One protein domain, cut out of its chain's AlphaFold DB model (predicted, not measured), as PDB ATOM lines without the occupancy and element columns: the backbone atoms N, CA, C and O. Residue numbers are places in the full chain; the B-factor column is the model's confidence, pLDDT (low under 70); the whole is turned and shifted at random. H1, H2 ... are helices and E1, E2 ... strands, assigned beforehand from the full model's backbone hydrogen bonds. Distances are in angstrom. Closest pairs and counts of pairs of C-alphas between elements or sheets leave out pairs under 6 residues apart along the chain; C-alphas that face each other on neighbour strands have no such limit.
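What this domain is: This is residues 2 to 64 of the 65 residues of an uncharacterized protein of Streptomyces sp. NWU339 (UniProt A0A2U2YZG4). The printed part is an open arch: helix H1 makes one leg, a small two-stranded hairpin of E1 and E2 makes the other, and a long loose run of chain with the short helix H2 in it joins them over an empty middle. H1 and the hairpin have no contact with each other. The 63 printed residues have two named helices and two named strands in the order H1, H2, E1, E2; the sheet, E1 - E2, is antiparallel, and the class is mixed, helices and strands. The whole is extended, with a radius of gyration of the C-alphas of 20.8 A, and flat, spanning 55 by 39 by 15 A.

How they stand to each other: H1, residues 2 to 19, is apart from H2, residues 23 to 26, though a tight link of 3 residues joins them. In H1 every O i to N i+4 pair is within hydrogen-bond range; H2 is too short for such a pair, and its one O i to N i+3 pair is within range. E1, residues 48 to 53, and E2, residues 58 to 63, form a hairpin with a tight link of 4 residues. They are antiparallel, with 152 degrees between their directions. The C-alphas of Arg 52 and Asn 59 face each other at 4.6 A. N 51 and O 60 are 2.9 A apart and N 60 and O 51 2.8 A, both within hydrogen-bond range. H1 is apart from E1 and from E2, and H2 is apart from E2.

Where its parts are: H1 begins at C-alpha 2, (-23.848, -11.160, -22.267), and is 25.9 A long; H2 is 5.6 A long. E1, 16.0 A long, begins at C-alpha 48, (2.861, -46.770, -40.090). E2, 17.0 A long, ends at C-alpha 63, (1.294, -50.793, -38.261).

The domain as a whole: The two C-alphas farthest apart, those of Gly 2 and Thr 45, are 56.8 A apart. Residues 2 to 44 and 53 to 58 stand free. The link from H2 to E1, 21 residues, is long, and the printed part has no cut. The mean pLDDT of the printed part is 77.1; residues 20 to 46 are under 70.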
ATOM      1  N   GLY A   2     -24.579 -10.105 -23.003       78.38
ATOM      2  CA  GLY A   2     -23.848 -11.160 -22.267       78.38
ATOM      3  C   GLY A   2     -22.668 -11.832 -22.994       78.38
ATOM      4  O   GLY A   2     -21.629 -12.074 -22.390       78.38
ATOM      5  N   GLU A   3     -22.784 -12.104 -24.296       83.12
ATOM      6  CA  GLU A   3     -21.786 -12.926 -25.006       83.12
ATOM      7  C   GLU A   3     -20.467 -12.182 -25.280       83.12
ATOM      8  O   GLU A   3     -19.380 -12.742 -25.143       83.12
ATOM      9  N   ALA A   4     -20.545 -10.890 -25.617       89.12
ATOM     10  CA  ALA A   4     -19.365 -10.044 -25.792       89.12
ATOM     11  C   ALA A   4     -18.575  -9.904 -24.479       89.12
ATOM     12  O   ALA A   4     -17.348 -10.001 -24.478       89.12
ATOM     13  N   HIS A   5     -19.285  -9.768 -23.354       87.94
ATOM     14  CA  HIS A   5     -18.678  -9.718 -22.027       87.94
ATOM     15  C   HIS A   5     -17.996 -11.047 -21.662       87.94
ATOM     16  O   HIS A   5     -16.833 -11.050 -21.266       87.94
ATOM     17  N   ALA A   6     -18.658 -12.187 -21.890       90.12
ATOM     18  CA  ALA A   6     -18.075 -13.507 -21.640       90.12
ATOM     19  C   ALA A   6     -16.806 -13.764 -22.476       90.12
ATOM     20  O   ALA A   6     -15.812 -14.289 -21.965       90.12
ATOM     21  N   ARG A   7     -16.799 -13.342 -23.751       93.56
ATOM     22  CA  ARG A   7     -15.603 -13.409 -24.608       93.56
ATOM     23  C   ARG A   7     -14.459 -12.560 -24.048       93.56
ATOM     24  O   ARG A   7     -13.333 -13.049 -23.960       93.56
ATOM     25  N   GLN A   8     -14.748 -11.335 -23.612       93.56
ATOM     26  CA  GLN A   8     -13.743 -10.429 -23.051       93.56
ATOM     27  C   GLN A   8     -13.131 -10.965 -21.748       93.56
ATOM     28  O   GLN A   8     -11.908 -10.941 -21.576       93.56
ATOM     29  N   VAL A   9     -13.963 -11.500 -20.852       93.00
ATOM     30  CA  VAL A   9     -13.508 -12.118 -19.600       93.00
ATOM     31  C   VAL A   9     -12.615 -13.323 -19.894       93.00
ATOM     32  O   VAL A   9     -11.520 -13.413 -19.342       93.00
ATOM     33  N   ARG A  10     -13.001 -14.203 -20.829       91.44
ATOM     34  CA  ARG A  10     -12.194 -15.378 -21.203       91.44
ATOM     35  C   ARG A  10     -10.827 -15.000 -21.771       91.44
ATOM     36  O   ARG A  10      -9.825 -15.619 -21.404       91.44
ATOM     37  N   VAL A  11     -10.768 -14.000 -22.652       93.81
ATOM     38  CA  VAL A  11      -9.502 -13.520 -23.231       93.81
ATOM     39  C   VAL A  11      -8.587 -12.980 -22.135       93.81
ATOM     40  O   VAL A  11      -7.409 -13.332 -22.086       93.81
ATOM     41  N   THR A  12      -9.136 -12.174 -21.228       91.19
ATOM     42  CA  THR A  12      -8.384 -11.563 -20.123       91.19
ATOM     43  C   THR A  12      -7.872 -12.623 -19.149       91.19
ATOM     44  O   THR A  12      -6.688 -12.646 -18.818       91.19
ATOM     45  N   TYR A  13      -8.734 -13.570 -18.779       88.25
ATOM     46  CA  TYR A  13      -8.400 -14.688 -17.903       88.25
ATOM     47  C   TYR A  13      -7.304 -15.585 -18.496       88.25
ATOM     48  O   TYR A  13      -6.316 -15.905 -17.835       88.25
ATOM     49  N   THR A  14      -7.424 -15.932 -19.782       86.62
ATOM     50  CA  THR A  14      -6.426 -16.758 -20.478       86.62
ATOM     51  C   THR A  14      -5.079 -16.045 -20.553       86.62
ATOM     52  O   THR A  14      -4.050 -16.656 -20.265       86.62
ATOM     53  N   LYS A  15      -5.061 -14.749 -20.894       87.44
ATOM     54  CA  LYS A  15      -3.825 -13.950 -20.938       87.44
ATOM     55  C   LYS A  15      -3.142 -13.889 -19.573       87.44
ATOM     56  O   LYS A  15      -1.939 -14.103 -19.502       87.44
ATOM     57  N   HIS A  16      -3.901 -13.679 -18.500       85.44
ATOM     58  CA  HIS A  16      -3.359 -13.630 -17.144       85.44
ATOM     59  C   HIS A  16      -2.680 -14.954 -16.751       85.44
ATOM     60  O   HIS A  16      -1.503 -14.975 -16.390       85.44
ATOM     61  N   HIS A  17      -3.362 -16.088 -16.926       76.06
ATOM     62  CA  HIS A  17      -2.798 -17.390 -16.556       76.06
ATOM     63  C   HIS A  17      -1.672 -17.873 -17.478       76.06
ATOM     64  O   HIS A  17      -0.789 -18.612 -17.043       76.06
ATOM     65  N   THR A  18      -1.678 -17.471 -18.751       73.19
ATOM     66  CA  THR A  18      -0.599 -17.822 -19.688       73.19
ATOM     67  C   THR A  18       0.638 -16.945 -19.513       73.19
ATOM     68  O   THR A  18       1.744 -17.466 -19.639       73.19
ATOM     69  N   ALA A  19       0.480 -15.665 -19.162       75.38
ATOM     70  CA  ALA A  19       1.594 -14.756 -18.887       75.38
ATOM     71  C   ALA A  19       2.332 -15.108 -17.587       75.38
ATOM     72  O   ALA A  19       3.554 -15.017 -17.530       75.38
ATOM     73  N   HIS A  20       1.612 -15.579 -16.564       69.75
ATOM     74  CA  HIS A  20       2.206 -16.026 -15.299       69.75
ATOM     75  C   HIS A  20       2.589 -17.508 -15.289       69.75
ATOM     76  O   HIS A  20       2.875 -18.060 -14.226       69.75
ATOM     77  N   ARG A  21       2.588 -18.184 -16.449       63.47
ATOM     78  CA  ARG A  21       2.872 -19.618 -16.501       63.47
ATOM     79  C   ARG A  21       4.310 -19.849 -16.028       63.47
ATOM     80  O   ARG A  21       5.243 -19.397 -16.696       63.47
ATOM     81  N   PRO A  22       4.526 -20.545 -14.899       66.75
ATOM     82  CA  PRO A  22       5.870 -20.742 -14.404       66.75
ATOM     83  C   PRO A  22       6.659 -21.556 -15.443       66.75
ATOM     84  O   PRO A  22       6.135 -22.554 -15.959       66.75
ATOM     85  N   PRO A  23       7.932 -21.208 -15.716       63.03
ATOM     86  CA  PRO A  23       8.827 -21.993 -16.577       63.03
ATOM     87  C   PRO A  23       8.903 -23.481 -16.197       63.03
ATOM     88  O   PRO A  23       9.321 -24.317 -16.993       63.03
ATOM     89  N   GLN A  24       8.449 -23.821 -14.989       59.31
ATOM     90  CA  GLN A  24       8.267 -25.166 -14.462       59.31
ATOM     91  C   GLN A  24       7.503 -26.101 -15.409       59.31
ATOM     92  O   GLN A  24       7.864 -27.266 -15.486       59.31
ATOM     93  N   ALA A  25       6.513 -25.634 -16.180       60.59
ATOM     94  CA  ALA A  25       5.818 -26.500 -17.145       60.59
ATOM     95  C   ALA A  25       6.741 -27.026 -18.266       60.59
ATOM     96  O   ALA A  25       6.469 -28.081 -18.823       60.59
ATOM     97  N   ARG A  26       7.849 -26.329 -18.569       62.91
ATOM     98  CA  ARG A  26       8.873 -26.777 -19.535       62.91
ATOM     99  C   ARG A  26       9.907 -27.732 -18.930       62.91
ATOM    100  O   ARG A  26      10.651 -28.357 -19.671       62.91
ATOM    101  N   ARG A  27       9.987 -27.812 -17.597       63.44
ATOM    102  CA  ARG A  27      10.932 -28.668 -16.854       63.44
ATOM    103  C   ARG A  27      10.250 -29.841 -16.145       63.44
ATOM    104  O   ARG A  27      10.927 -30.642 -15.514       63.44
ATOM    105  N   ARG A  28       8.918 -29.929 -16.212       67.12
ATOM    106  CA  ARG A  28       8.147 -31.055 -15.686       67.12
ATOM    107  C   ARG A  28       8.159 -32.165 -16.723       67.12
ATOM    108  O   ARG A  28       7.470 -32.091 -17.734       67.12
ATOM    109  N   LEU A  29       8.975 -33.164 -16.451       68.12
ATOM    110  CA  LEU A  29       8.950 -34.440 -17.137       68.12
ATOM    111  C   LEU A  29       7.822 -35.288 -16.496       68.12
ATOM    112  O   LEU A  29       7.598 -35.151 -15.287       68.12
ATOM    113  N   PRO A  30       7.057 -36.097 -17.259       68.44
ATOM    114  CA  PRO A  30       6.093 -37.040 -16.683       68.44
ATOM    115  C   PRO A  30       6.760 -37.893 -15.593       68.44
ATOM    116  O   PRO A  30       7.943 -38.185 -15.727       68.44
ATOM    117  N   PRO A  31       6.073 -38.319 -14.526       66.94
ATOM    118  CA  PRO A  31       6.706 -39.120 -13.472       66.94
ATOM    119  C   PRO A  31       7.408 -40.389 -14.005       66.94
ATOM    120  O   PRO A  31       8.448 -40.765 -13.475       66.94
ATOM    121  N   ASP A  32       6.939 -40.952 -15.125       63.41
ATOM    122  CA  ASP A  32       7.499 -42.157 -15.770       63.41
ATOM    123  C   ASP A  32       8.596 -41.883 -16.815       63.41
ATOM    124  O   ASP A  32       8.957 -42.734 -17.623       63.41
ATOM    125  N   SER A  33       9.118 -40.663 -16.861       63.72
ATOM    126  CA  SER A  33      10.081 -40.239 -17.884       63.72
ATOM    127  C   SER A  33      11.542 -40.545 -17.564       63.72
ATOM    128  O   SER A  33      12.439 -40.250 -18.362       63.72
ATOM    129  N   VAL A  34      11.796 -41.141 -16.402       63.47
ATOM    130  CA  VAL A  34      13.108 -41.676 -16.072       63.47
ATOM    131  C   VAL A  34      13.291 -42.946 -16.902       63.47
ATOM    132  O   VAL A  34      12.847 -44.023 -16.530       63.47
ATOM    133  N   HIS A  35      13.992 -42.794 -18.025       62.25
ATOM    134  CA  HIS A  35      14.618 -43.892 -18.760       62.25
ATOM    135  C   HIS A  35      13.694 -44.779 -19.611       62.25
ATOM    136  O   HIS A  35      13.782 -46.004 -19.571       62.25
ATOM    137  N   GLN A  36      12.895 -44.185 -20.497       57.12
ATOM    138  CA  GLN A  36      12.685 -44.867 -21.773       57.12
ATOM    139  C   GLN A  36      13.766 -44.367 -22.730       57.12
ATOM    140  O   GLN A  36      13.733 -43.182 -23.084       57.12
ATOM    141  N   PRO A  37      14.751 -45.195 -23.145       58.22
ATOM    142  CA  PRO A  37      15.469 -44.871 -24.368       58.22
ATOM    143  C   PRO A  37      14.392 -44.615 -25.416       58.22
ATOM    144  O   PRO A  37      13.410 -45.362 -25.457       58.22
ATOM    145  N   ALA A  38      14.527 -43.533 -26.191       59.16
ATOM    146  CA  ALA A  38      13.679 -43.318 -27.351       59.16
ATOM    147  C   ALA A  38      13.730 -44.632 -28.116       59.16
ATOM    148  O   ALA A  38      14.776 -44.984 -28.662       59.16
ATOM    149  N   THR A  39      12.667 -45.428 -28.004       57.50
ATOM    150  CA  THR A  39      12.639 -46.733 -28.625       57.50
ATOM    151  C   THR A  39      12.437 -46.360 -30.067       57.50
ATOM    152  O   THR A  39      11.318 -46.117 -30.514       57.50
ATOM    153  N   VAL A  40      13.554 -46.164 -30.765       58.69
ATOM    154  CA  VAL A  40      13.601 -46.178 -32.209       58.69
ATOM    155  C   VAL A  40      13.244 -47.622 -32.516       58.69
ATOM    156  O   VAL A  40      14.108 -48.483 -32.641       58.69
ATOM    157  N   HIS A  41      11.942 -47.916 -32.465       58.53
ATOM    158  CA  HIS A  41      11.380 -49.054 -33.146       58.53
ATOM    159  C   HIS A  41      11.795 -48.811 -34.574       58.53
ATOM    160  O   HIS A  41      11.281 -47.886 -35.198       58.53
ATOM    161  N   ASP A  42      12.854 -49.520 -34.947       55.97
ATOM    162  CA  ASP A  42      13.320 -49.789 -36.287       55.97
ATOM    163  C   ASP A  42      12.282 -49.294 -37.305       55.97
ATOM    164  O   ASP A  42      11.260 -49.928 -37.570       55.97
ATOM    165  N   LEU A  43      12.471 -48.035 -37.724       57.62
ATOM    166  CA  LEU A  43      11.468 -47.273 -38.477       57.62
ATOM    167  C   LEU A  43      11.224 -47.912 -39.853       57.62
ATOM    168  O   LEU A  43      10.245 -47.583 -40.524       57.62
ATOM    169  N   ASP A  44      12.097 -48.852 -40.221       59.53
ATOM    170  CA  ASP A  44      12.082 -49.633 -41.440       59.53
ATOM    171  C   ASP A  44      11.406 -51.013 -41.284       59.53
ATOM    172  O   ASP A  44      11.038 -51.596 -42.303       59.53
ATOM    173  N   THR A  45      11.153 -51.544 -40.071       62.78
ATOM    174  CA  THR A  45      10.477 -52.859 -39.939       62.78
ATOM    175  C   THR A  45       8.964 -52.793 -40.052       62.78
ATOM    176  O   THR A  45       8.357 -53.793 -40.427       62.78
ATOM    177  N   ARG A  46       8.314 -51.670 -39.710       67.50
ATOM    178  CA  ARG A  46       6.843 -51.562 -39.771       67.50
ATOM    179  C   ARG A  46       6.386 -50.205 -40.272       67.50
ATOM    180  O   ARG A  46       6.443 -49.199 -39.567       67.50
ATOM    181  N   ARG A  47       5.839 -50.188 -41.488       77.06
ATOM    182  CA  ARG A  47       5.262 -48.982 -42.087       77.06
ATOM    183  C   ARG A  47       4.010 -48.563 -41.314       77.06
ATOM    184  O   ARG A  47       3.013 -49.283 -41.309       77.06
ATOM    185  N   LEU A  48       4.044 -47.382 -40.694       84.50
ATOM    186  CA  LEU A  48       2.861 -46.770 -40.090       84.50
ATOM    187  C   LEU A  48       1.916 -46.289 -41.199       84.50
ATOM    188  O   LEU A  48       2.265 -45.431 -42.013       84.50
ATOM    189  N   LEU A  49       0.712 -46.843 -41.228       88.38
ATOM    190  CA  LEU A  49      -0.331 -46.505 -42.181       88.38
ATOM    191  C   LEU A  49      -1.382 -45.620 -41.511       88.38
ATOM    192  O   LEU A  49      -1.732 -45.796 -40.342       88.38
ATOM    193  N   ARG A  50      -1.879 -44.644 -42.274       91.31
ATOM    194  CA  ARG A  50      -2.842 -43.636 -41.822       91.31
ATOM    195  C   ARG A  50      -4.105 -43.712 -42.667       91.31
ATOM    196  O   ARG A  50      -4.039 -43.508 -43.880       91.31
ATOM    197  N   THR A  51      -5.248 -43.852 -42.005       94.12
ATOM    198  CA  THR A  51      -6.571 -43.831 -42.640       94.12
ATOM    199  C   THR A  51      -7.418 -42.707 -42.056       94.12
ATOM    200  O   THR A  51      -7.429 -42.480 -40.850       94.12
ATOM    201  N   ARG A  52      -8.126 -41.966 -42.914       94.75
ATOM    202  CA  ARG A  52      -9.076 -40.930 -42.490       94.75
ATOM    203  C   ARG A  52     -10.464 -41.542 -42.329       94.75
ATOM    204  O   ARG A  52     -10.987 -42.116 -43.277       94.75
ATOM    205  N   VAL A  53     -11.059 -41.373 -41.152       92.62
ATOM    206  CA  VAL A  53     -12.392 -41.882 -40.799       92.62
ATOM    207  C   VAL A  53     -13.299 -40.734 -40.345       92.62
ATOM    208  O   VAL A  53     -12.841 -39.603 -40.160       92.62
ATOM    209  N   LEU A  54     -14.604 -41.000 -40.226       92.56
ATOM    210  CA  LEU A  54     -15.637 -40.012 -39.868       92.56
ATOM    211  C   LEU A  54     -15.542 -38.713 -40.691       92.56
ATOM    212  O   LEU A  54     -15.345 -37.625 -40.152       92.56
ATOM    213  N   GLY A  55     -15.593 -38.829 -42.021       91.12
ATOM    214  CA  GLY A  55     -15.499 -37.667 -42.915       91.12
ATOM    215  C   GLY A  55     -14.135 -36.962 -42.894       91.12
ATOM    216  O   GLY A  55     -14.023 -35.821 -43.326       91.12
ATOM    217  N   GLY A  56     -13.092 -37.623 -42.377       90.56
ATOM    218  CA  GLY A  56     -11.739 -37.076 -42.282       90.56
ATOM    219  C   GLY A  56     -11.478 -36.231 -41.039       90.56
ATOM    220  O   GLY A  56     -10.384 -35.676 -40.919       90.56
ATOM    221  N   VAL A  57     -12.439 -36.168 -40.112       94.88
ATOM    222  CA  VAL A  57     -12.281 -35.509 -38.808       94.88
ATOM    223  C   VAL A  57     -11.334 -36.304 -37.909       94.88
ATOM    224  O   VAL A  57     -10.594 -35.719 -37.119       94.88
ATOM    225  N   ILE A  58     -11.313 -37.631 -38.055       92.62
ATOM    226  CA  ILE A  58     -10.474 -38.523 -37.254       92.62
ATOM    227  C   ILE A  58      -9.482 -39.258 -38.154       92.62
ATOM    228  O   ILE A  58      -9.773 -39.591 -39.304       92.62
ATOM    229  N   ASN A  59      -8.284 -39.497 -37.621       93.19
ATOM    230  CA  ASN A  59      -7.274 -40.332 -38.256       93.19
ATOM    231  C   ASN A  59      -7.058 -41.578 -37.404       93.19
ATOM    232  O   ASN A  59      -6.821 -41.470 -36.203       93.19
ATOM    233  N   GLU A  60      -7.117 -42.730 -38.051       93.38
ATOM    234  CA  GLU A  60      -6.770 -44.021 -37.482       93.38
ATOM    235  C   GLU A  60      -5.374 -44.423 -37.966       93.38
ATOM    236  O   GLU A  60      -5.009 -44.175 -39.121       93.38
ATOM    237  N   TYR A  61      -4.590 -45.019 -37.071       91.94
ATOM    238  CA  TYR A  61      -3.201 -45.392 -37.314       91.94
ATOM    239  C   TYR A  61      -3.007 -46.878 -37.027       91.94
ATOM    240  O   TYR A  61      -3.395 -47.354 -35.963       91.94
ATOM    241  N   HIS A  62      -2.386 -47.596 -37.961       86.88
ATOM    242  CA  HIS A  62      -2.060 -49.015 -37.819       86.88
ATOM    243  C   HIS A  62      -0.647 -49.299 -38.330       86.88
ATOM    244  O   HIS A  62      -0.144 -48.603 -39.211       86.88
ATOM    245  N   TYR A  63      -0.002 -50.322 -37.779       86.19
ATOM    246  CA  TYR A  63       1.294 -50.793 -38.261       86.19
ATOM    247  C   TYR A  63       1.081 -51.898 -39.296       86.19
ATOM    248  O   TYR A  63       0.358 -52.856 -39.023       86.19
ATOM    249  N   ALA A  64       1.701 -51.769 -40.470       76.19
ATOM    250  CA  ALA A  64       1.823 -52.883 -41.404       76.19
ATOM    251  C   ALA A  64       2.732 -53.967 -40.793       76.19
ATOM    252  O   ALA A  64       3.713 -53.631 -40.122       76.19
TER     253      ALA A  64